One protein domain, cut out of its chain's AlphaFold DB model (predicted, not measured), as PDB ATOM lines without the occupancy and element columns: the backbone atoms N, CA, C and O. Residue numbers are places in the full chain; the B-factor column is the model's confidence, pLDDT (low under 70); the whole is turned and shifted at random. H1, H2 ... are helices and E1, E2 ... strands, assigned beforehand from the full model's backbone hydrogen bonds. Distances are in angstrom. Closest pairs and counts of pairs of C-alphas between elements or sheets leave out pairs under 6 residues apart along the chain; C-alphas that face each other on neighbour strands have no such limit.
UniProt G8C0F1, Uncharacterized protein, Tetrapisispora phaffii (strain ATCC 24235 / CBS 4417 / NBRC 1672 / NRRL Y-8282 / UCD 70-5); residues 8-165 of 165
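What this domain is: This is residues 8 to 165 of the 165 residues of an uncharacterized protein of Tetrapisispora phaffii (strain ATCC 24235 / CBS 4417 / NBRC 1672 / NRRL Y-8282 / UCD 70-5) (UniProt G8C0F1). A three-stranded sheet, E1 E5 E4, and the two-stranded hairpin E2 and E3 lie partly face to face as a small sandwich, with their strands at 34 degrees. The short helices H1 and H2 pair up towards one end of the long axis and H3 lies towards the other, while H4, the longest helix, meets the larger sheet only with its residues 157 to 163. Residues 112 to 118, between E4 and E5, stick out, as do residues 56 to 62 and 65 to 75. The printed part has 158 residues, with four named helices and five named strands in the order E1 H1 H2 H3 E2 E3 E4 E5 H4; the three-stranded sheet is mixed, the other antiparallel, the class mixed helices and strands. The whole is loose, with a radius of gyration of the C-alphas of 19.8 A and spans of 62 by 45 by 29 A.

How they stand to each other: E5, residues 122 to 130, is the inner strand of the larger sheet. E1, residues 8 to 12, is its parallel neighbour, with N 11 and O 126 2.8 A apart, within hydrogen-bond range. E4, residues 100 to 109, is antiparallel to E5 and forms a hairpin with it, with N 125 and O 106 at 2.9 A; E4 bends by 62 degrees at residue 103. E2, residues 78 to 84, and E3, residues 90 to 97, form an antiparallel hairpin, with N 81 and O 94 at 2.8 A. In the sandwich, two sheets face to face, the closest C-alphas of E3 and E4 are those of Leu 95 and Leu 102, 6.0 A apart. H2, residues 38 to 44, is on the larger sheet at a height of 7.9 A, over none of its strands. H1, residues 16 to 22, touches H2 at a steep tilt of 42 degrees, opposite ways, as a helical hairpin; their closest C-alphas are those of His 17 and Ala 44, 6.5 A apart. H4, residues 144 to 163, only grazes the larger sheet, its closest C-alpha pair with E4 being Glu 160 and Leu 103, 6.8 A. H3, residues 64 to 71, touches no helix. Every O i to N i+4 pair is within hydrogen-bond range in H4, but 2 of 3 in H1, 3 of 4 in H3 and 0 of 3 in H2, which has 2 of 4 O i to N i+3 pairs within range.

Where its parts are: E1 begins at C-alpha 8 (120.967, 124.523, 87.024). E4 measures 25.6 A, E5 25.3 A, E3 20.6 A and E2 19.6 A. H4 is 28.9 A long and ends at C-alpha 163 (110.116, 130.257, 66.333).

The domain as a whole: The C-alphas farthest apart are those of Glu 28 and Asp 59, at 63.7 A. The printed part has no cut. The links H1 to H2, H2 to H3, E4 to E5 and E5 to H4 are long. Mean pLDDT of the printed part is 72.5; residues 20 to 43, 58 to 74, 109 to 121, 134 to 141 and 165 are under 70.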
ATOM      1  N   ILE A   8     121.783 123.739  87.953       89.00
ATOM      2  CA  ILE A   8     120.967 124.523  87.024       89.00
ATOM      3  C   ILE A   8     121.570 125.917  86.887       89.00
ATOM      4  O   ILE A   8     121.772 126.622  87.877       89.00
ATOM      5  N   THR A   9     121.808 126.331  85.647       90.62
ATOM      6  CA  THR A   9     122.316 127.660  85.312       90.62
ATOM      7  C   THR A   9     121.358 128.343  84.348       90.62
ATOM      8  O   THR A   9     120.998 127.771  83.324       90.62
ATOM      9  N   VAL A  10     120.949 129.571  84.658       90.56
ATOM     10  CA  VAL A  10     120.042 130.376  83.830       90.56
ATOM     11  C   VAL A  10     120.805 131.569  83.269       90.56
ATOM     12  O   VAL A  10     121.377 132.344  84.031       90.56
ATOM     13  N   LEU A  11     120.808 131.731  81.950       90.31
ATOM     14  CA  LEU A  11     121.474 132.817  81.244       90.31
ATOM     15  C   LEU A  11     120.448 133.692  80.522       90.31
ATOM     16  O   LEU A  11     119.841 133.264  79.541       90.31
ATOM     17  N   ASP A  12     120.302 134.937  80.969       89.50
ATOM     18  CA  ASP A  12     119.484 135.946  80.298       89.50
ATOM     19  C   ASP A  12     120.265 136.654  79.190       89.50
ATOM     20  O   ASP A  12     121.175 137.444  79.436       89.50
ATOM     21  N   THR A  13     119.883 136.417  77.942       85.75
ATOM     22  CA  THR A  13     120.626 136.961  76.797       85.75
ATOM     23  C   THR A  13     120.259 138.396  76.428       85.75
ATOM     24  O   THR A  13     120.858 138.959  75.513       85.75
ATOM     25  N   ASN A  14     119.336 139.037  77.150       84.44
ATOM     26  CA  ASN A  14     118.862 140.382  76.838       84.44
ATOM     27  C   ASN A  14     120.006 141.413  76.701       84.44
ATOM     28  O   ASN A  14     120.845 141.592  77.591       84.44
ATOM     29  N   ILE A  15     119.988 142.169  75.597       81.31
ATOM     30  CA  ILE A  15     121.003 143.185  75.263       81.31
ATOM     31  C   ILE A  15     121.147 144.298  76.316       81.31
ATOM     32  O   ILE A  15     122.172 144.980  76.375       81.31
ATOM     33  N   SER A  16     120.159 144.474  77.198       78.44
ATOM     34  CA  SER A  16     120.222 145.443  78.295       78.44
ATOM     35  C   SER A  16     121.377 145.181  79.264       78.44
ATOM     36  O   SER A  16     121.897 146.133  79.855       78.44
ATOM     37  N   HIS A  17     121.835 143.931  79.395       76.81
ATOM     38  CA  HIS A  17     123.020 143.591  80.190       76.81
ATOM     39  C   HIS A  17     124.309 144.130  79.564       76.81
ATOM     40  O   HIS A  17     125.206 144.577  80.283       76.81
ATOM     41  N   ILE A  18     124.368 144.172  78.230       72.94
ATOM     42  CA  ILE A  18     125.484 144.735  77.461       72.94
ATOM     43  C   ILE A  18     125.479 146.265  77.587       72.94
ATOM     44  O   ILE A  18     126.506 146.869  77.911       72.94
ATOM     45  N   ILE A  19     124.305 146.888  77.424       71.88
ATOM     46  CA  ILE A  19     124.143 148.351  77.441       71.88
ATOM     47  C   ILE A  19     124.462 148.955  78.817       71.88
ATOM     48  O   ILE A  19     125.156 149.966  78.926       71.88
ATOM     49  N   LYS A  20     124.014 148.312  79.900       67.00
ATOM     50  CA  LYS A  20     124.272 148.791  81.270       67.00
ATOM     51  C   LYS A  20     125.747 148.757  81.670       67.00
ATOM     52  O   LYS A  20     126.138 149.509  82.558       67.00
ATOM     53  N   ASN A  21     126.552 147.887  81.058       59.91
ATOM     54  CA  ASN A  21     127.963 147.733  81.408       59.91
ATOM     55  C   ASN A  21     128.894 148.576  80.522       59.91
ATOM     56  O   ASN A  21     129.918 149.044  81.018       59.91
ATOM     57  N   GLY A  22     128.547 148.828  79.253       55.44
ATOM     58  CA  GLY A  22     129.359 149.702  78.392       55.44
ATOM     59  C   GLY A  22     129.398 151.157  78.867       55.44
ATOM     60  O   GLY A  22     130.374 151.846  78.604       55.44
ATOM     61  N   GLY A  23     128.423 151.584  79.678       50.88
ATOM     62  CA  GLY A  23     128.407 152.908  80.304       50.88
ATOM     63  C   GLY A  23     129.492 153.173  81.363       50.88
ATOM     64  O   GLY A  23     129.609 154.312  81.816       50.88
ATOM     65  N   GLN A  24     130.254 152.154  81.794       47.75
ATOM     66  CA  GLN A  24     131.293 152.292  82.830       47.75
ATOM     67  C   GLN A  24     132.734 152.307  82.300       47.75
ATOM     68  O   GLN A  24     133.646 152.665  83.049       47.75
ATOM     69  N   HIS A  25     132.967 151.974  81.029       45.56
ATOM     70  CA  HIS A  25     134.308 152.001  80.449       45.56
ATOM     71  C   HIS A  25     134.508 153.279  79.636       45.56
ATOM     72  O   HIS A  25     133.936 153.453  78.564       45.56
ATOM     73  N   LYS A  26     135.332 154.184  80.182       41.50
ATOM     74  CA  LYS A  26     135.784 155.408  79.512       41.50
ATOM     75  C   LYS A  26     136.254 155.096  78.088       41.50
ATOM     76  O   LYS A  26     137.012 154.152  77.876       41.50
ATOM     77  N   ALA A  27     135.779 155.926  77.165       47.47
ATOM     78  CA  ALA A  27     136.135 155.963  75.758       47.47
ATOM     79  C   ALA A  27     137.652 155.852  75.565       47.47
ATOM     80  O   ALA A  27     138.357 156.765  75.974       47.47
ATOM     81  N   GLU A  28     138.115 154.743  74.979       45.22
ATOM     82  CA  GLU A  28     139.290 154.708  74.088       45.22
ATOM     83  C   GLU A  28     139.566 153.321  73.451       45.22
ATOM     84  O   GLU A  28     140.375 153.255  72.534       45.22
ATOM     85  N   GLU A  29     138.859 152.226  73.795       45.59
ATOM     86  CA  GLU A  29     139.138 150.887  73.202       45.59
ATOM     87  C   GLU A  29     137.893 150.011  72.873       45.59
ATOM     88  O   GLU A  29     137.946 148.777  72.889       45.59
ATOM     89  N   THR A  30     136.730 150.609  72.601       44.62
ATOM     90  CA  THR A  30     135.438 149.972  72.944       44.62
ATOM     91  C   THR A  30     134.650 149.223  71.855       44.62
ATOM     92  O   THR A  30     133.586 148.708  72.178       44.62
ATOM     93  N   SER A  31     135.114 149.069  70.611       46.88
ATOM     94  CA  SER A  31     134.297 148.402  69.562       46.88
ATOM     95  C   SER A  31     134.583 146.904  69.354       46.88
ATOM     96  O   SER A  31     133.754 146.185  68.797       46.88
ATOM     97  N   LEU A  32     135.719 146.385  69.842       44.62
ATOM     98  CA  LEU A  32     136.074 144.954  69.732       44.62
ATOM     99  C   LEU A  32     135.970 144.175  71.050       44.62
ATOM    100  O   LEU A  32     135.916 142.944  71.026       44.62
ATOM    101  N   ASN A  33     135.915 144.868  72.192       45.09
ATOM    102  CA  ASN A  33     135.859 144.237  73.512       45.09
ATOM    103  C   ASN A  33     134.439 144.102  74.083       45.09
ATOM    104  O   ASN A  33     134.251 143.300  74.996       45.09
ATOM    105  N   LEU A  34     133.441 144.785  73.498       48.56
ATOM    106  CA  LEU A  34     132.024 144.700  73.897       48.56
ATOM    107  C   LEU A  34     131.482 143.254  73.862       48.56
ATOM    108  O   LEU A  34     130.587 142.906  74.625       48.56
ATOM    109  N   PHE A  35     132.079 142.404  73.019       51.22
ATOM    110  CA  PHE A  35     131.702 141.000  72.814       51.22
ATOM    111  C   PHE A  35     132.759 139.986  73.293       51.22
ATOM    112  O   PHE A  35     132.558 138.785  73.148       51.22
ATOM    113  N   LYS A  36     133.905 140.434  73.835       42.72
ATOM    114  CA  LYS A  36     135.023 139.546  74.235       42.72
ATOM    115  C   LYS A  36     135.157 139.331  75.744       42.72
ATOM    116  O   LYS A  36     135.863 138.417  76.169       42.72
ATOM    117  N   GLY A  37     134.506 140.149  76.568       41.59
ATOM    118  CA  GLY A  37     134.603 140.038  78.020       41.59
ATOM    119  C   GLY A  37     133.702 138.941  78.589       41.59
ATOM    120  O   GLY A  37     132.491 139.126  78.673       41.59
ATOM    121  N   HIS A  38     134.289 137.855  79.102       41.34
ATOM    122  CA  HIS A  38     133.583 136.848  79.920       41.34
ATOM    123  C   HIS A  38     132.839 137.470  81.125       41.34
ATOM    124  O   HIS A  38     131.882 136.902  81.639       41.34
ATOM    125  N   ASN A  39     133.224 138.681  81.541       43.66
ATOM    126  CA  ASN A  39     132.588 139.422  82.629       43.66
ATOM    127  C   ASN A  39     131.170 139.933  82.298       43.66
ATOM    128  O   ASN A  39     130.416 140.234  83.222       43.66
ATOM    129  N   HIS A  40     130.792 140.043  81.015       50.56
ATOM    130  CA  HIS A  40     129.452 140.499  80.613       50.56
ATOM    131  C   HIS A  40     128.379 139.424  80.839       50.56
ATOM    132  O   HIS A  40     127.250 139.760  81.192       50.56
ATOM    133  N   LEU A  41     128.755 138.145  80.720       52.75
ATOM    134  CA  LEU A  41     127.877 136.991  80.943       52.75
ATOM    135  C   LEU A  41     127.490 136.836  82.421       52.75
ATOM    136  O   LEU A  41     126.371 136.446  82.724       52.75
ATOM    137  N   ASN A  42     128.363 137.228  83.355       53.31
ATOM    138  CA  ASN A  42     128.148 137.016  84.792       53.31
ATOM    139  C   ASN A  42     126.952 137.784  85.380       53.31
ATOM    140  O   ASN A  42     126.418 137.373  86.402       53.31
ATOM    141  N   LYS A  43     126.533 138.904  84.771       63.09
ATOM    142  CA  LYS A  43     125.369 139.683  85.242       63.09
ATOM    143  C   LYS A  43     124.042 139.165  84.684       63.09
ATOM    144  O   LYS A  43     122.992 139.407  85.270       63.09
ATOM    145  N   ALA A  44     124.125 138.465  83.559       77.81
ATOM    146  CA  ALA A  44     123.035 137.735  82.932       77.81
ATOM    147  C   ALA A  44     122.847 136.332  83.535       77.81
ATOM    148  O   ALA A  44     121.835 135.688  83.275       77.81
ATOM    149  N   LEU A  45     123.818 135.859  84.322       84.69
ATOM    150  CA  LEU A  45     123.833 134.524  84.901       84.69
ATOM    151  C   LEU A  45     123.086 134.490  86.236       84.69
ATOM    152  O   LEU A  45     123.318 135.319  87.115       84.69
ATOM    153  N   SER A  46     122.209 133.509  86.397       87.19
ATOM    154  CA  SER A  46     121.433 133.262  87.608       87.19
ATOM    155  C   SER A  46     121.477 131.780  87.972       87.19
ATOM    156  O   SER A  46     121.514 130.915  87.100       87.19
ATOM    157  N   PHE A  47     121.450 131.492  89.274       88.69
ATOM    158  CA  PHE A  47     121.510 130.133  89.812       88.69
ATOM    159  C   PHE A  47     120.291 129.882  90.702       88.69
ATOM    160  O   PHE A  47     120.195 130.489  91.774       88.69
ATOM    161  N   PRO A  48     119.345 129.023  90.289       87.88
ATOM    162  CA  PRO A  48     118.263 128.580  91.155       87.88
ATOM    163  C   PRO A  48     118.832 127.816  92.353       87.88
ATOM    164  O   PRO A  48     119.566 126.846  92.193       87.88
ATOM    165  N   THR A  49     118.501 128.256  93.564       83.00
ATOM    166  CA  THR A  49     119.007 127.649  94.808       83.00
ATOM    167  C   THR A  49     117.959 126.820  95.545       83.00
ATOM    168  O   THR A  49     118.308 126.011  96.400       83.00
ATOM    169  N   ASN A  50     116.679 127.003  95.221       86.50
ATOM    170  CA  ASN A  50     115.565 126.272  95.812       86.50
ATOM    171  C   ASN A  50     115.071 125.214  94.818       86.50
ATOM    172  O   ASN A  50     114.263 125.516  93.944       86.50
ATOM    173  N   ILE A  51     115.603 123.997  94.936       85.00
ATOM    174  CA  ILE A  51     115.294 122.863  94.058       85.00
ATOM    175  C   ILE A  51     114.556 121.807  94.879       85.00
ATOM    176  O   ILE A  51     114.996 121.437  95.968       85.00
ATOM    177  N   ARG A  52     113.429 121.325  94.354       85.06
ATOM    178  CA  ARG A  52     112.647 120.227  94.933       85.06
ATOM    179  C   ARG A  52     112.520 119.113  93.898       85.06
ATOM    180  O   ARG A  52     112.377 119.404  92.714       85.06
ATOM    181  N   TYR A  53     112.571 117.866  94.356       85.50
ATOM    182  CA  TYR A  53     112.488 116.675  93.510       85.50
ATOM    183  C   TYR A  53     111.140 115.993  93.713       85.50
ATOM    184  O   TYR A  53     110.694 115.848  94.849       85.50
ATOM    185  N   ILE A  54     110.503 115.599  92.613       84.25
ATOM    186  CA  ILE A  54     109.228 114.881  92.600       84.25
ATOM    187  C   ILE A  54     109.479 113.583  91.830       84.25
ATOM    188  O   ILE A  54     109.928 113.640  90.689       84.25
ATOM    189  N   PHE A  55     109.233 112.438  92.464       84.19
ATOM    190  CA  PHE A  55     109.412 111.113  91.866       84.19
ATOM    191  C   PHE A  55     108.039 110.476  91.639       84.19
ATOM    192  O   PHE A  55     107.224 110.455  92.555       84.19
ATOM    193  N   GLU A  56     107.783 109.966  90.433       75.25
ATOM    194  CA  GLU A  56     106.473 109.408  90.050       75.25
ATOM    195  C   GLU A  56     106.106 108.124  90.816       75.25
ATOM    196  O   GLU A  56     104.927 107.841  91.006       75.25
ATOM    197  N   ASP A  57     107.111 107.375  91.281       74.44
ATOM    198  CA  ASP A  57     106.937 106.115  92.019       74.44
ATOM    199  C   ASP A  57     106.616 106.315  93.510       74.44
ATOM    200  O   ASP A  57     106.245 105.364  94.202       74.44
ATOM    201  N   ASP A  58     106.784 107.532  94.029       67.19
ATOM    202  CA  ASP A  58     106.401 107.854  95.395       67.19
ATOM    203  C   ASP A  58     104.909 108.219  95.397       67.19
ATOM    204  O   ASP A  58     104.523 109.283  94.915       67.19
ATOM    205  N   ASP A  59     104.074 107.390  96.039       54.66
ATOM    206  CA  ASP A  59     102.648 107.646  96.357       54.66
ATOM    207  C   ASP A  59     102.430 108.909  97.246       54.66
ATOM    208  O   ASP A  59     101.377 109.115  97.857       54.66
ATOM    209  N   ASN A  60     103.429 109.788  97.345       54.09
ATOM    210  CA  ASN A  60     103.425 111.059  98.051       54.09
ATOM    211  C   ASN A  60     102.630 112.136  97.283       54.09
ATOM    212  O   ASN A  60     103.060 113.283  97.156       54.09
ATOM    213  N   GLU A  61     101.377 111.835  96.919       52.50
ATOM    214  CA  GLU A  61     100.340 112.850  96.643       52.50
ATOM    215  C   GLU A  61     100.150 113.824  97.839       52.50
ATOM    216  O   GLU A  61      99.487 114.861  97.741       52.50
ATOM    217  N   LEU A  62     100.754 113.508  98.992       47.38
ATOM    218  CA  LEU A  62     100.658 114.211 100.267       47.38
ATOM    219  C   LEU A  62     101.530 115.476 100.399       47.38
ATOM    220  O   LEU A  62     101.289 116.250 101.327       47.38
ATOM    221  N   GLU A  63     102.480 115.759  99.500       51.69
ATOM    222  CA  GLU A  63     103.310 116.976  99.622       51.69
ATOM    223  C   GLU A  63     102.841 118.163  98.775       51.69
ATOM    224  O   GLU A  63     103.103 119.309  99.144       51.69
ATOM    225  N   ILE A  64     102.060 117.948  97.711       52.06
ATOM    226  CA  ILE A  64     101.550 119.043  96.860       52.06
ATOM    227  C   ILE A  64     100.607 119.973  97.653       52.06
ATOM    228  O   ILE A  64     100.592 121.192  97.464       52.06
ATOM    229  N   ASN A  65      99.863 119.424  98.618       47.91
ATOM    230  CA  ASN A  65      99.000 120.216  99.502       47.91
ATOM    231  C   ASN A  65      99.789 121.009 100.565       47.91
ATOM    232  O   ASN A  65      99.355 122.094 100.946       47.91
ATOM    233  N   ASN A  66     100.967 120.531 100.983       50.31
ATOM    234  CA  ASN A  66     101.894 121.287 101.843       50.31
ATOM    235  C   ASN A  66     102.712 122.324 101.043       50.31
ATOM    236  O   ASN A  66     103.121 123.358 101.576       50.31
ATOM    237  N   LEU A  67     102.913 122.080  99.745       53.84
ATOM    238  CA  LEU A  67     103.474 123.028  98.782       53.84
ATOM    239  C   LEU A  67     102.552 124.233  98.576       53.84
ATOM    240  O   LEU A  67     103.050 125.348  98.590       53.84
ATOM    241  N   LYS A  68     101.227 124.056  98.483       50.88
ATOM    242  CA  LYS A  68     100.281 125.189  98.375       50.88
ATOM    243  C   LYS A  68     100.433 126.209  99.507       50.88
ATOM    244  O   LYS A  68     100.553 127.395  99.242       50.88
ATOM    245  N   GLY A  69     100.521 125.741 100.755       48.09
ATOM    246  CA  GLY A  69     100.703 126.622 101.913       48.09
ATOM    247  C   GLY A  69     102.053 127.346 101.947       48.09
ATOM    248  O   GLY A  69     102.143 128.419 102.521       48.09
ATOM    249  N   THR A  70     103.094 126.795 101.312       51.28
ATOM    250  CA  THR A  70     104.428 127.421 101.263       51.28
ATOM    251  C   THR A  70     104.674 128.237  99.996       51.28
ATOM    252  O   THR A  70     105.452 129.178 100.041       51.28
ATOM    253  N   ILE A  71     104.024 127.918  98.876       56.53
ATOM    254  CA  ILE A  71     104.104 128.681  97.624       56.53
ATOM    255  C   ILE A  71     103.258 129.951  97.716       56.53
ATOM    256  O   ILE A  71     103.698 130.975  97.228       56.53
ATOM    257  N   ASP A  72     102.095 129.922  98.370       56.75
ATOM    258  CA  ASP A  72     101.273 131.133  98.525       56.75
ATOM    259  C   ASP A  72     101.870 132.119  99.557       56.75
ATOM    260  O   ASP A  72     101.573 133.313  99.533       56.75
ATOM    261  N   GLU A  73     102.723 131.634 100.469       56.97
ATOM    262  CA  GLU A  73     103.443 132.457 101.456       56.97
ATOM    263  C   GLU A  73     104.785 132.995 100.936       56.97
ATOM    264  O   GLU A  73     105.295 134.000 101.440       56.97
ATOM    265  N   LEU A  74     105.372 132.329  99.943       63.31
ATOM    266  CA  LEU A  74     106.601 132.754  99.292       63.31
ATOM    267  C   LEU A  74     106.211 133.483  98.008       63.31
ATOM    268  O   LEU A  74     105.605 132.896  97.129       63.31
ATOM    269  N   ASP A  75     106.579 134.751  97.875       76.44
ATOM    270  CA  ASP A  75     106.381 135.551  96.658       76.44
ATOM    271  C   ASP A  75     107.263 135.008  95.502       76.44
ATOM    272  O   ASP A  75     108.293 135.580  95.140       76.44
ATOM    273  N   ILE A  76     106.948 133.799  95.016       80.88
ATOM    274  CA  ILE A  76     107.709 133.053  94.011       80.88
ATOM    275  C   ILE A  76     107.355 133.619  92.642       80.88
ATOM    276  O   ILE A  76     106.288 133.360  92.098       80.88
ATOM    277  N   GLU A  77     108.296 134.357  92.061       86.19
ATOM    278  CA  GLU A  77     108.109 134.979  90.747       86.19
ATOM    279  C   GLU A  77     108.388 134.035  89.564       86.19
ATOM    280  O   GLU A  77     107.910 134.279  88.460       86.19
ATOM    281  N   ASN A  78     109.221 133.003  89.753       88.88
ATOM    282  CA  ASN A  78     109.719 132.162  88.659       88.88
ATOM    283  C   ASN A  78     109.752 130.688  89.076       88.88
ATOM    284  O   ASN A  78     110.312 130.359  90.124       88.88
ATOM    285  N   ILE A  79     109.219 129.805  88.230       90.31
ATOM    286  CA  ILE A  79     109.226 128.351  88.440       90.31
ATOM    287  C   ILE A  79     109.865 127.674  87.226       90.31
ATOM    288  O   ILE A  79     109.518 127.975  86.087       90.31
ATOM    289  N   ILE A  80     110.788 126.746  87.475       91.19
ATOM    290  CA  ILE A  80     111.414 125.910  86.447       91.19
ATOM    291  C   ILE A  80     111.002 124.467  86.722       91.19
ATOM    292  O   ILE A  80     111.238 123.958  87.816       91.19
ATOM    293  N   VAL A  81     110.394 123.818  85.732       91.12
ATOM    294  CA  VAL A  81     110.015 122.402  85.781       91.12
ATOM    295  C   VAL A  81     110.931 121.639  84.838       91.12
ATOM    296  O   VAL A  81     111.037 121.989  83.662       91.12
ATOM    297  N   ILE A  82     111.620 120.631  85.365       90.62
ATOM    298  CA  ILE A  82     112.579 119.813  84.626       90.62
ATOM    299  C   ILE A  82     112.090 118.373  84.670       90.62
ATOM    300  O   ILE A  82     112.065 117.768  85.739       90.62
ATOM    301  N   ASP A  83     111.753 117.843  83.501       89.88
ATOM    302  CA  ASP A  83     111.328 116.461  83.331       89.88
ATOM    303  C   ASP A  83     112.554 115.633  82.923       89.88
ATOM    304  O   ASP A  83     113.218 115.914  81.912       89.88
ATOM    305  N   LEU A  84     112.878 114.634  83.744       88.12
ATOM    306  CA  LEU A  84     113.969 113.691  83.522       88.12
ATOM    307  C   LEU A  84     113.395 112.300  83.249       88.12
ATOM    308  O   LEU A  84     112.434 111.895  83.894       88.12
ATOM    309  N   ASP A  85     114.006 111.572  82.319       85.94
ATOM    310  CA  ASP A  85     113.643 110.182  82.021       85.94
ATOM    311  C   ASP A  85     114.187 109.206  83.088       85.94
ATOM    312  O   ASP A  85     114.999 109.588  83.935       85.94
ATOM    313  N   THR A  86     113.826 107.921  83.009       82.75
ATOM    314  CA  THR A  86     114.284 106.864  83.936       82.75
ATOM    315  C   THR A  86     115.803 106.701  83.981       82.75
ATOM    316  O   THR A  86     116.355 106.251  84.983       82.75
ATOM    317  N   ASP A  87     116.484 107.083  82.899       80.81
ATOM    318  CA  ASP A  87     117.945 107.075  82.784       80.81
ATOM    319  C   ASP A  87     118.584 108.396  83.257       80.81
ATOM    320  O   ASP A  87     119.749 108.671  82.971       80.81
ATOM    321  N   ASN A  88     117.819 109.244  83.953       75.94
ATOM    322  CA  ASN A  88     118.174 110.611  84.322       75.94
ATOM    323  C   ASN A  88     118.536 111.488  83.113       75.94
ATOM    324  O   ASN A  88     119.305 112.429  83.276       75.94
ATOM    325  N   SER A  89     118.017 111.231  81.908       84.12
ATOM    326  CA  SER A  89     118.275 112.071  80.724       84.12
ATOM    327  C   SER A  89     117.301 113.254  80.655       84.12
ATOM    328  O   SER A  89     116.157 113.136  81.089       84.12
ATOM    329  N   LEU A  90     117.747 114.429  80.186       87.56
ATOM    330  CA  LEU A  90     116.886 115.614  80.112       87.56
ATOM    331  C   LEU A  90     115.844 115.479  78.993       87.56
ATOM    332  O   LEU A  90     116.183 115.584  77.815       87.56
ATOM    333  N   GLN A  91     114.573 115.304  79.357       88.25
ATOM    334  CA  GLN A  91     113.491 115.149  78.386       88.25
ATOM    335  C   GLN A  91     112.877 116.499  78.014       88.25
ATOM    336  O   GLN A  91     112.752 116.836  76.833       88.25
ATOM    337  N   LYS A  92     112.498 117.288  79.023       89.62
ATOM    338  CA  LYS A  92     111.787 118.550  78.820       89.62
ATOM    339  C   LYS A  92     112.132 119.549  79.913       89.62
ATOM    340  O   LYS A  92     112.317 119.183  81.069       89.62
ATOM    341  N   VAL A  93     112.180 120.826  79.544       91.88
ATOM    342  CA  VAL A  93     112.218 121.926  80.508       91.88
ATOM    343  C   VAL A  93     111.108 122.912  80.198       91.88
ATOM    344  O   VAL A  93     110.863 123.239  79.037       91.88
ATOM    345  N   GLN A  94     110.433 123.377  81.241       91.75
ATOM    346  CA  GLN A  94     109.417 124.415  81.170       91.75
ATOM    347  C   GLN A  94     109.771 125.522  82.160       91.75
ATOM    348  O   GLN A  94     110.156 125.251  83.298       91.75
ATOM    349  N   LEU A  95     109.635 126.769  81.724       91.69
ATOM    350  CA  LEU A  95     109.783 127.955  82.558       91.69
ATOM    351  C   LEU A  95     108.414 128.621  82.682       91.69
ATOM    352  O   LEU A  95     107.752 128.850  81.676       91.69
ATOM    353  N   ILE A  96     108.008 128.933  83.907       91.25
ATOM    354  CA  ILE A  96     106.786 129.677  84.209       91.25
ATOM    355  C   ILE A  96     107.226 130.984  84.868       91.25
ATOM    356  O   ILE A  96     107.693 130.988  86.011       91.25
ATOM    357  N   SER A  97     107.144 132.077  84.115       90.25
ATOM    358  CA  SER A  97     107.535 133.419  84.542       90.25
ATOM    359  C   SER A  97     106.819 134.468  83.696       90.25
ATOM    360  O   SER A  97     106.696 134.303  82.490       90.25
ATOM    361  N   ASP A  98     106.425 135.587  84.306       87.81
ATOM    362  CA  ASP A  98     105.899 136.753  83.575       87.81
ATOM    363  C   ASP A  98     107.018 137.626  82.973       87.81
ATOM    364  O   ASP A  98     106.786 138.497  82.126       87.81
ATOM    365  N   LYS A  99     108.249 137.468  83.475       89.31
ATOM    366  CA  LYS A  99     109.382 138.358  83.176       89.31
ATOM    367  C   LYS A  99     110.379 137.745  82.198       89.31
ATOM    368  O   LYS A  99     111.160 138.505  81.617       89.31
ATOM    369  N   TYR A 100     110.375 136.423  82.052       91.56
ATOM    370  CA  TYR A 100     111.355 135.669  81.282       91.56
ATOM    371  C   TYR A 100     110.681 134.639  80.387       91.56
ATOM    372  O   TYR A 100     109.848 133.870  80.855       91.56
ATOM    373  N   GLU A 101     111.141 134.564  79.144       91.19
ATOM    374  CA  GLU A 101     110.773 133.508  78.202       91.19
ATOM    375  C   GLU A 101     111.936 132.530  78.019       91.19
ATOM    376  O   GLU A 101     113.103 132.936  77.950       91.19
ATOM    377  N   LEU A 102     111.632 131.231  77.960       91.06
ATOM    378  CA  LEU A 102     112.632 130.188  77.736       91.06
ATOM    379  C   LEU A 102     112.930 130.074  76.244       91.06
ATOM    380  O   LEU A 102     112.060 129.689  75.474       91.06
ATOM    381  N   LEU A 103     114.178 130.340  75.857       87.94
ATOM    382  CA  LEU A 103     114.609 130.256  74.465       87.94
ATOM    383  C   LEU A 103     115.112 128.865  74.087       87.94
ATOM    384  O   LEU A 103     114.805 128.325  73.033       87.94
ATOM    385  N   SER A 104     115.955 128.288  74.940       89.56
ATOM    386  CA  SER A 104     116.485 126.941  74.734       89.56
ATOM    387  C   SER A 104     117.049 126.384  76.032       89.56
ATOM    388  O   SER A 104     117.338 127.126  76.972       89.56
ATOM    389  N   TYR A 105     117.248 125.073  76.074       91.81
ATOM    390  CA  TYR A 105     117.914 124.395  77.176       91.81
ATOM    391  C   TYR A 105     118.912 123.373  76.637       91.81
ATOM    392  O   TYR A 105     118.735 122.832  75.544       91.81
ATOM    393  N   LYS A 106     119.989 123.133  77.385       88.31
ATOM    394  CA  LYS A 106     121.033 122.170  77.026       88.31
ATOM    395  C   LYS A 106     121.497 121.416  78.259       88.31
ATOM    396  O   LYS A 106     121.708 122.005  79.313       88.31
ATOM    397  N   GLU A 107     121.705 120.120  78.088       87.25
ATOM    398  CA  GLU A 107     122.391 119.283  79.061       87.25
ATOM    399  C   GLU A 107     123.877 119.210  78.690       87.25
ATOM    400  O   GLU A 107     124.226 118.841  77.564       87.25
ATOM    401  N   LYS A 108     124.760 119.575  79.622       79.56
ATOM    402  CA  LYS A 108     126.199 119.349  79.494       79.56
ATOM    403  C   LYS A 108     126.573 118.129  80.324       79.56
ATOM    404  O   LYS A 108     126.508 118.149  81.549       79.56
ATOM    405  N   SER A 109     127.015 117.079  79.642       64.12
ATOM    406  CA  SER A 109     127.695 115.963  80.295       64.12
ATOM    407  C   SER A 109     129.167 116.332  80.476       64.12
ATOM    408  O   SER A 109     129.910 116.427  79.497       64.12
ATOM    409  N   CYS A 110     129.603 116.521  81.721       52.72
ATOM    410  CA  CYS A 110     131.008 116.712  82.085       52.72
ATOM    411  C   CYS A 110     131.795 115.397  81.972       52.72
ATOM    412  O   CYS A 110     132.319 114.884  82.953       52.72
ATOM    413  N   ASN A 111     131.905 114.844  80.767       50.47
ATOM    414  CA  ASN A 111     132.779 113.715  80.481       50.47
ATOM    415  C   ASN A 111     133.554 114.030  79.212       50.47
ATOM    416  O   ASN A 111     133.037 113.832  78.125       50.47
ATOM    417  N   GLU A 112     134.756 114.586  79.387       48.19
ATOM    418  CA  GLU A 112     135.967 114.342  78.588       48.19
ATOM    419  C   GLU A 112     137.023 115.400  78.977       48.19
ATOM    420  O   GLU A 112     136.911 116.565  78.611       48.19
ATOM    421  N   ASN A 113     138.056 114.978  79.729       47.94
ATOM    422  CA  ASN A 113     139.374 115.633  79.933       47.94
ATOM    423  C   ASN A 113     139.774 116.161  81.327       47.94
ATOM    424  O   ASN A 113     140.846 116.757  81.428       47.94
ATOM    425  N   SER A 114     139.044 115.913  82.421       44.91
ATOM    426  CA  SER A 114     139.565 116.239  83.765       44.91
ATOM    427  C   SER A 114     140.066 115.022  84.536       44.91
ATOM    428  O   SER A 114     139.342 114.072  84.807       44.91
ATOM    429  N   THR A 115     141.337 115.092  84.931       50.88
ATOM    430  CA  THR A 115     142.147 114.103  85.665       50.88
ATOM    431  C   THR A 115     141.656 113.811  87.097       50.88
ATOM    432  O   THR A 115     142.406 113.270  87.901       50.88
ATOM    433  N   ASN A 116     140.409 114.147  87.436       49.06
ATOM    434  CA  ASN A 116     139.800 113.898  88.740       49.06
ATOM    435  C   ASN A 116     138.405 113.277  88.548       49.06
ATOM    436  O   ASN A 116     137.445 114.003  88.301       49.06
ATOM    437  N   PRO A 117     138.267 111.945  88.668       45.62
ATOM    438  CA  PRO A 117     136.986 111.271  88.563       45.62
ATOM    439  C   PRO A 117     136.340 111.308  89.943       45.62
ATOM    440  O   PRO A 117     136.670 110.467  90.782       45.62
ATOM    441  N   LYS A 118     135.490 112.296  90.248       46.84
ATOM    442  CA  LYS A 118     134.701 112.156  91.482       46.84
ATOM    443  C   LYS A 118     133.359 112.848  91.599       46.84
ATOM    444  O   LYS A 118     132.679 112.531  92.567       46.84
ATOM    445  N   ILE A 119     132.936 113.692  90.667       48.56
ATOM    446  CA  ILE A 119     131.553 114.171  90.669       48.56
ATOM    447  C   ILE A 119     131.130 114.328  89.209       48.56
ATOM    448  O   ILE A 119     131.622 115.212  88.513       48.56
ATOM    449  N   SER A 120     130.314 113.396  88.717       54.59
ATOM    450  CA  SER A 120     129.530 113.620  87.502       54.59
ATOM    451  C   SER A 120     128.448 114.611  87.910       54.59
ATOM    452  O   SER A 120     127.456 114.253  88.535       54.59
ATOM    453  N   GLU A 121     128.733 115.898  87.742       65.06
ATOM    454  CA  GLU A 121     127.742 116.943  87.970       65.06
ATOM    455  C   GLU A 121     126.983 117.108  86.659       65.06
ATOM    456  O   GLU A 121     127.537 117.585  85.664       65.06
ATOM    457  N   LYS A 122     125.725 116.663  86.638       77.81
ATOM    458  CA  LYS A 122     124.813 116.951  85.535       77.81
ATOM    459  C   LYS A 122     124.557 118.456  85.508       77.81
ATOM    460  O   LYS A 122     123.937 118.992  86.421       77.81
ATOM    461  N   GLU A 123     125.025 119.154  84.478       86.12
ATOM    462  CA  GLU A 123     124.812 120.597  84.332       86.12
ATOM    463  C   GLU A 123     123.703 120.854  83.303       86.12
ATOM    464  O   GLU A 123     123.769 120.394  82.160       86.12
ATOM    465  N   ILE A 124     122.672 121.593  83.711       89.44
ATOM    466  CA  ILE A 124     121.565 122.020  82.855       89.44
ATOM    467  C   ILE A 124     121.673 123.530  82.668       89.44
ATOM    468  O   ILE A 124     121.542 124.302  83.619       89.44
ATOM    469  N   GLU A 125     121.896 123.953  81.428       91.06
ATOM    470  CA  GLU A 125     121.955 125.361  81.048       91.06
ATOM    471  C   GLU A 125     120.650 125.779  80.366       91.06
ATOM    472  O   GLU A 125     120.194 125.147  79.412       91.06
ATOM    473  N   LEU A 126     120.062 126.869  80.851       91.94
ATOM    474  CA  LEU A 126     118.821 127.462  80.373       91.94
ATOM    475  C   LEU A 126     119.132 128.820  79.753       91.94
ATOM    476  O   LEU A 126     119.571 129.732  80.450       91.94
ATOM    477  N   LYS A 127     118.878 128.974  78.454       90.44
ATOM    478  CA  LYS A 127     118.930 130.269  77.770       90.44
ATOM    479  C   LYS A 127     117.549 130.902  77.873       90.44
ATOM    480  O   LYS A 127     116.587 130.361  77.334       90.44
ATOM    481  N   VAL A 128     117.462 132.042  78.545       91.31
ATOM    482  CA  VAL A 128     116.221 132.804  78.701       91.31
ATOM    483  C   VAL A 128     116.368 134.202  78.111       91.31
ATOM    484  O   VAL A 128     117.478 134.673  77.824       91.31
ATOM    485  N   LEU A 129     115.237 134.871  77.939       90.00
ATOM    486  CA  LEU A 129     115.175 136.255  77.504       90.00
ATOM    487  C   LEU A 129     114.230 137.035  78.406       90.00
ATOM    488  O   LEU A 129     113.045 136.726  78.493       90.00
ATOM    489  N   SER A 130     114.759 138.051  79.086       89.94
ATOM    490  CA  SER A 130     113.916 139.002  79.809       89.94
ATOM    491  C   SER A 130     113.229 139.994  78.873       89.94
ATOM    492  O   SER A 130     113.683 140.228  77.751       89.94
ATOM    493  N   GLN A 131     112.170 140.642  79.363       85.69
ATOM    494  CA  GLN A 131     111.467 141.708  78.643       85.69
ATOM    495  C   GLN A 131     112.424 142.786  78.098       85.69
ATOM    496  O   GLN A 131     113.305 143.297  78.807       85.69
ATOM    497  N   PHE A 132     112.225 143.170  76.835       83.75
ATOM    498  CA  PHE A 132     112.963 144.273  76.226       83.75
ATOM    499  C   PHE A 132     112.698 145.576  76.977       83.75
ATOM    500  O   PHE A 132     111.576 145.870  77.386       83.75
ATOM    501  N   LYS A 133     113.753 146.368  77.166       76.50
ATOM    502  CA  LYS A 133     113.666 147.670  77.826       76.50
ATOM    503  C   LYS A 133     113.862 148.757  76.795       76.50
ATOM    504  O   LYS A 133     114.794 148.688  75.999       76.50
ATOM    505  N   GLU A 134     113.012 149.772  76.851       69.81
ATOM    506  CA  GLU A 134     113.261 151.003  76.122       69.81
ATOM    507  C   GLU A 134     114.469 151.698  76.747       69.81
ATOM    508  O   GLU A 134     114.515 151.992  77.945       69.81
ATOM    509  N   PHE A 135     115.496 151.920  75.935       69.31
ATOM    510  CA  PHE A 135     116.673 152.658  76.358       69.31
ATOM    511  C   PHE A 135     116.407 154.142  76.119       69.31
ATOM    512  O   PHE A 135     116.852 154.697  75.121       69.31
ATOM    513  N   GLU A 136     115.682 154.790  77.039       61.47
ATOM    514  CA  GLU A 136     115.430 156.244  76.974       61.47
ATOM    515  C   GLU A 136     116.737 157.048  76.875       61.47
ATOM    516  O   GLU A 136     116.785 158.116  76.274       61.47
ATOM    517  N   HIS A 137     117.817 156.502  77.439       59.94
ATOM    518  CA  HIS A 137     119.159 157.058  77.379       59.94
ATOM    519  C   HIS A 137     120.115 155.964  76.910       59.94
ATOM    520  O   HIS A 137     120.818 155.355  77.719       59.94
ATOM    521  N   ILE A 138     120.131 155.680  75.603       64.38
ATOM    522  CA  ILE A 138     121.284 155.003  75.003       64.38
ATOM    523  C   ILE A 138     122.492 155.872  75.358       64.38
ATOM    524  O   ILE A 138     122.500 157.050  74.990       64.38
ATOM    525  N   PRO A 139     123.477 155.359  76.116       63.19
ATOM    526  CA  PRO A 139     124.626 156.166  76.481       63.19
ATOM    527  C   PRO A 139     125.239 156.751  75.205       63.19
ATOM    528  O   PRO A 139     125.538 155.993  74.286       63.19
ATOM    529  N   GLU A 140     125.478 158.067  75.159       64.12
ATOM    530  CA  GLU A 140     126.136 158.777  74.030       64.12
ATOM    531  C   GLU A 140     127.520 158.194  73.653       64.12
ATOM    532  O   GLU A 140     128.173 158.615  72.706       64.12
ATOM    533  N   GLN A 141     127.965 157.215  74.433       67.44
ATOM    534  CA  GLN A 141     129.195 156.450  74.374       67.44
ATOM    535  C   GLN A 141     129.187 155.378  73.271       67.44
ATOM    536  O   GLN A 141     130.256 154.893  72.905       67.44
ATOM    537  N   TYR A 142     128.014 154.979  72.760       74.12
ATOM    538  CA  TYR A 142     127.913 153.960  71.713       74.12
ATOM    539  C   TYR A 142     128.089 154.560  70.322       74.12
ATOM    540  O   TYR A 142     127.398 155.505  69.938       74.12
ATOM    541  N   SER A 143     128.995 153.975  69.539       82.12
ATOM    542  CA  SER A 143     129.122 154.326  68.130       82.12
ATOM    543  C   SER A 143     127.912 153.819  67.338       82.12
ATOM    544  O   SER A 143     127.258 152.849  67.726       82.12
ATOM    545  N   LEU A 144     127.638 154.429  66.180       81.62
ATOM    546  CA  LEU A 144     126.596 153.942  65.269       81.62
ATOM    547  C   LEU A 144     126.806 152.464  64.896       81.62
ATOM    548  O   LEU A 144     125.840 151.718  64.771       81.62
ATOM    549  N   GLU A 145     128.060 152.033  64.747       83.81
ATOM    550  CA  GLU A 145     128.389 150.641  64.439       83.81
ATOM    551  C   GLU A 145     127.962 149.690  65.567       83.81
ATOM    552  O   GLU A 145     127.403 148.625  65.301       83.81
ATOM    553  N   ASP A 146     128.166 150.084  66.825       79.94
ATOM    554  CA  ASP A 146     127.750 149.284  67.980       79.94
ATOM    555  C   ASP A 146     126.224 149.215  68.089       79.94
ATOM    556  O   ASP A 146     125.676 148.153  68.377       79.94
ATOM    557  N   LEU A 147     125.524 150.312  67.782       82.19
ATOM    558  CA  LEU A 147     124.059 150.337  67.752       82.19
ATOM    559  C   LEU A 147     123.486 149.420  66.670       82.19
ATOM    560  O   LEU A 147     122.518 148.708  66.925       82.19
ATOM    561  N   ILE A 148     124.105 149.384  65.485       85.62
ATOM    562  CA  ILE A 148     123.710 148.462  64.413       85.62
ATOM    563  C   ILE A 148     123.882 147.006  64.866       85.62
ATOM    564  O   ILE A 148     122.994 146.187  64.631       85.62
ATOM    565  N   LYS A 149     124.987 146.678  65.548       83.69
ATOM    566  CA  LYS A 149     125.219 145.323  66.080       83.69
ATOM    567  C   LYS A 149     124.202 144.951  67.157       83.69
ATOM    568  O   LYS A 149     123.666 143.849  67.119       83.69
ATOM    569  N   LEU A 150     123.909 145.860  68.089       82.25
ATOM    570  CA  LEU A 150     122.902 145.636  69.132       82.25
ATOM    571  C   LEU A 150     121.512 145.407  68.533       82.25
ATOM    572  O   LEU A 150     120.813 144.493  68.957       82.25
ATOM    573  N   TYR A 151     121.148 146.188  67.516       85.69
ATOM    574  CA  TYR A 151     119.895 146.008  66.790       85.69
ATOM    575  C   TYR A 151     119.836 144.660  66.059       85.69
ATOM    576  O   TYR A 151     118.817 143.978  66.109       85.69
ATOM    577  N   ALA A 152     120.932 144.238  65.420       86.50
ATOM    578  CA  ALA A 152     121.003 142.933  64.765       86.50
ATOM    579  C   ALA A 152     120.802 141.777  65.761       86.50
ATOM    580  O   ALA A 152     120.006 140.883  65.492       86.50
ATOM    581  N   ILE A 153     121.452 141.836  66.928       84.62
ATOM    582  CA  ILE A 153     121.286 140.841  68.002       84.62
ATOM    583  C   ILE A 153     119.848 140.841  68.526       84.62
ATOM    584  O   ILE A 153     119.274 139.786  68.768       84.62
ATOM    585  N   GLN A 154     119.243 142.018  68.694       85.81
ATOM    586  CA  GLN A 154     117.860 142.107  69.150       85.81
ATOM    587  C   GLN A 154     116.883 141.476  68.150       85.81
ATOM    588  O   GLN A 154     115.931 140.824  68.567       85.81
ATOM    589  N   ASN A 155     117.119 141.627  66.845       88.38
ATOM    590  CA  ASN A 155     116.295 140.967  65.832       88.38
ATOM    591  C   ASN A 155     116.450 139.447  65.874       88.38
ATOM    592  O   ASN A 155     115.442 138.756  65.822       88.38
ATOM    593  N   GLU A 156     117.671 138.936  66.040       87.06
ATOM    594  CA  GLU A 156     117.915 137.497  66.222       87.06
ATOM    595  C   GLU A 156     117.146 136.957  67.443       87.06
ATOM    596  O   GLU A 156     116.498 135.921  67.370       87.06
ATOM    597  N   GLN A 157     117.120 137.708  68.548       84.50
ATOM    598  CA  GLN A 157     116.336 137.355  69.738       84.50
ATOM    599  C   GLN A 157     114.825 137.341  69.488       84.50
ATOM    600  O   GLN A 157     114.117 136.506  70.045       84.50
ATOM    601  N   ILE A 158     114.321 138.274  68.679       87.06
ATOM    602  CA  ILE A 158     112.907 138.314  68.290       87.06
ATOM    603  C   ILE A 158     112.570 137.125  67.386       87.06
ATOM    604  O   ILE A 158     111.518 136.522  67.566       87.06
ATOM    605  N   GLU A 159     113.446 136.778  66.444       87.88
ATOM    606  CA  GLU A 159     113.279 135.596  65.589       87.88
ATOM    607  C   GLU A 159     113.217 134.317  66.432       87.88
ATOM    608  O   GLU A 159     112.268 133.550  66.288       87.88
ATOM    609  N   GLU A 160     114.131 134.141  67.394       85.81
ATOM    610  CA  GLU A 160     114.097 132.998  68.316       85.81
ATOM    611  C   GLU A 160     112.777 132.924  69.108       85.81
ATOM    612  O   GLU A 160     112.213 131.843  69.249       85.81
ATOM    613  N   LEU A 161     112.247 134.057  69.591       84.69
ATOM    614  CA  LEU A 161     110.948 134.105  70.283       84.69
ATOM    615  C   LEU A 161     109.764 133.729  69.385       84.69
ATOM    616  O   LEU A 161     108.783 133.161  69.869       84.69
ATOM    617  N   ILE A 162     109.820 134.099  68.106       86.12
ATOM    618  CA  ILE A 162     108.769 133.771  67.142       86.12
ATOM    619  C   ILE A 162     108.792 132.275  66.843       86.12
ATOM    620  O   ILE A 162     107.734 131.663  66.846       86.12
ATOM    621  N   ASP A 163     109.971 131.686  66.646       83.69
ATOM    622  CA  ASP A 163     110.116 130.257  66.333       83.69
ATOM    623  C   ASP A 163     109.678 129.330  67.484       83.69
ATOM    624  O   ASP A 163     109.398 128.149  67.265       83.69
ATOM    625  N   LEU A 164     109.620 129.850  68.713       70.31
ATOM    626  CA  LEU A 164     109.156 129.126  69.900       70.31
ATOM    627  C   LEU A 164     107.628 129.078  70.043       70.31
ATOM    628  O   LEU A 164     107.136 128.246  70.810       70.31
ATOM    629  N   ASN A 165     106.894 129.949  69.339       56.12
ATOM    630  CA  ASN A 165     105.428 130.059  69.381       56.12
ATOM    631  C   ASN A 165     104.758 129.427  68.154       56.12
ATOM    632  O   ASN A 165     103.682 128.809  68.337       56.12
TER     633      ASN A 165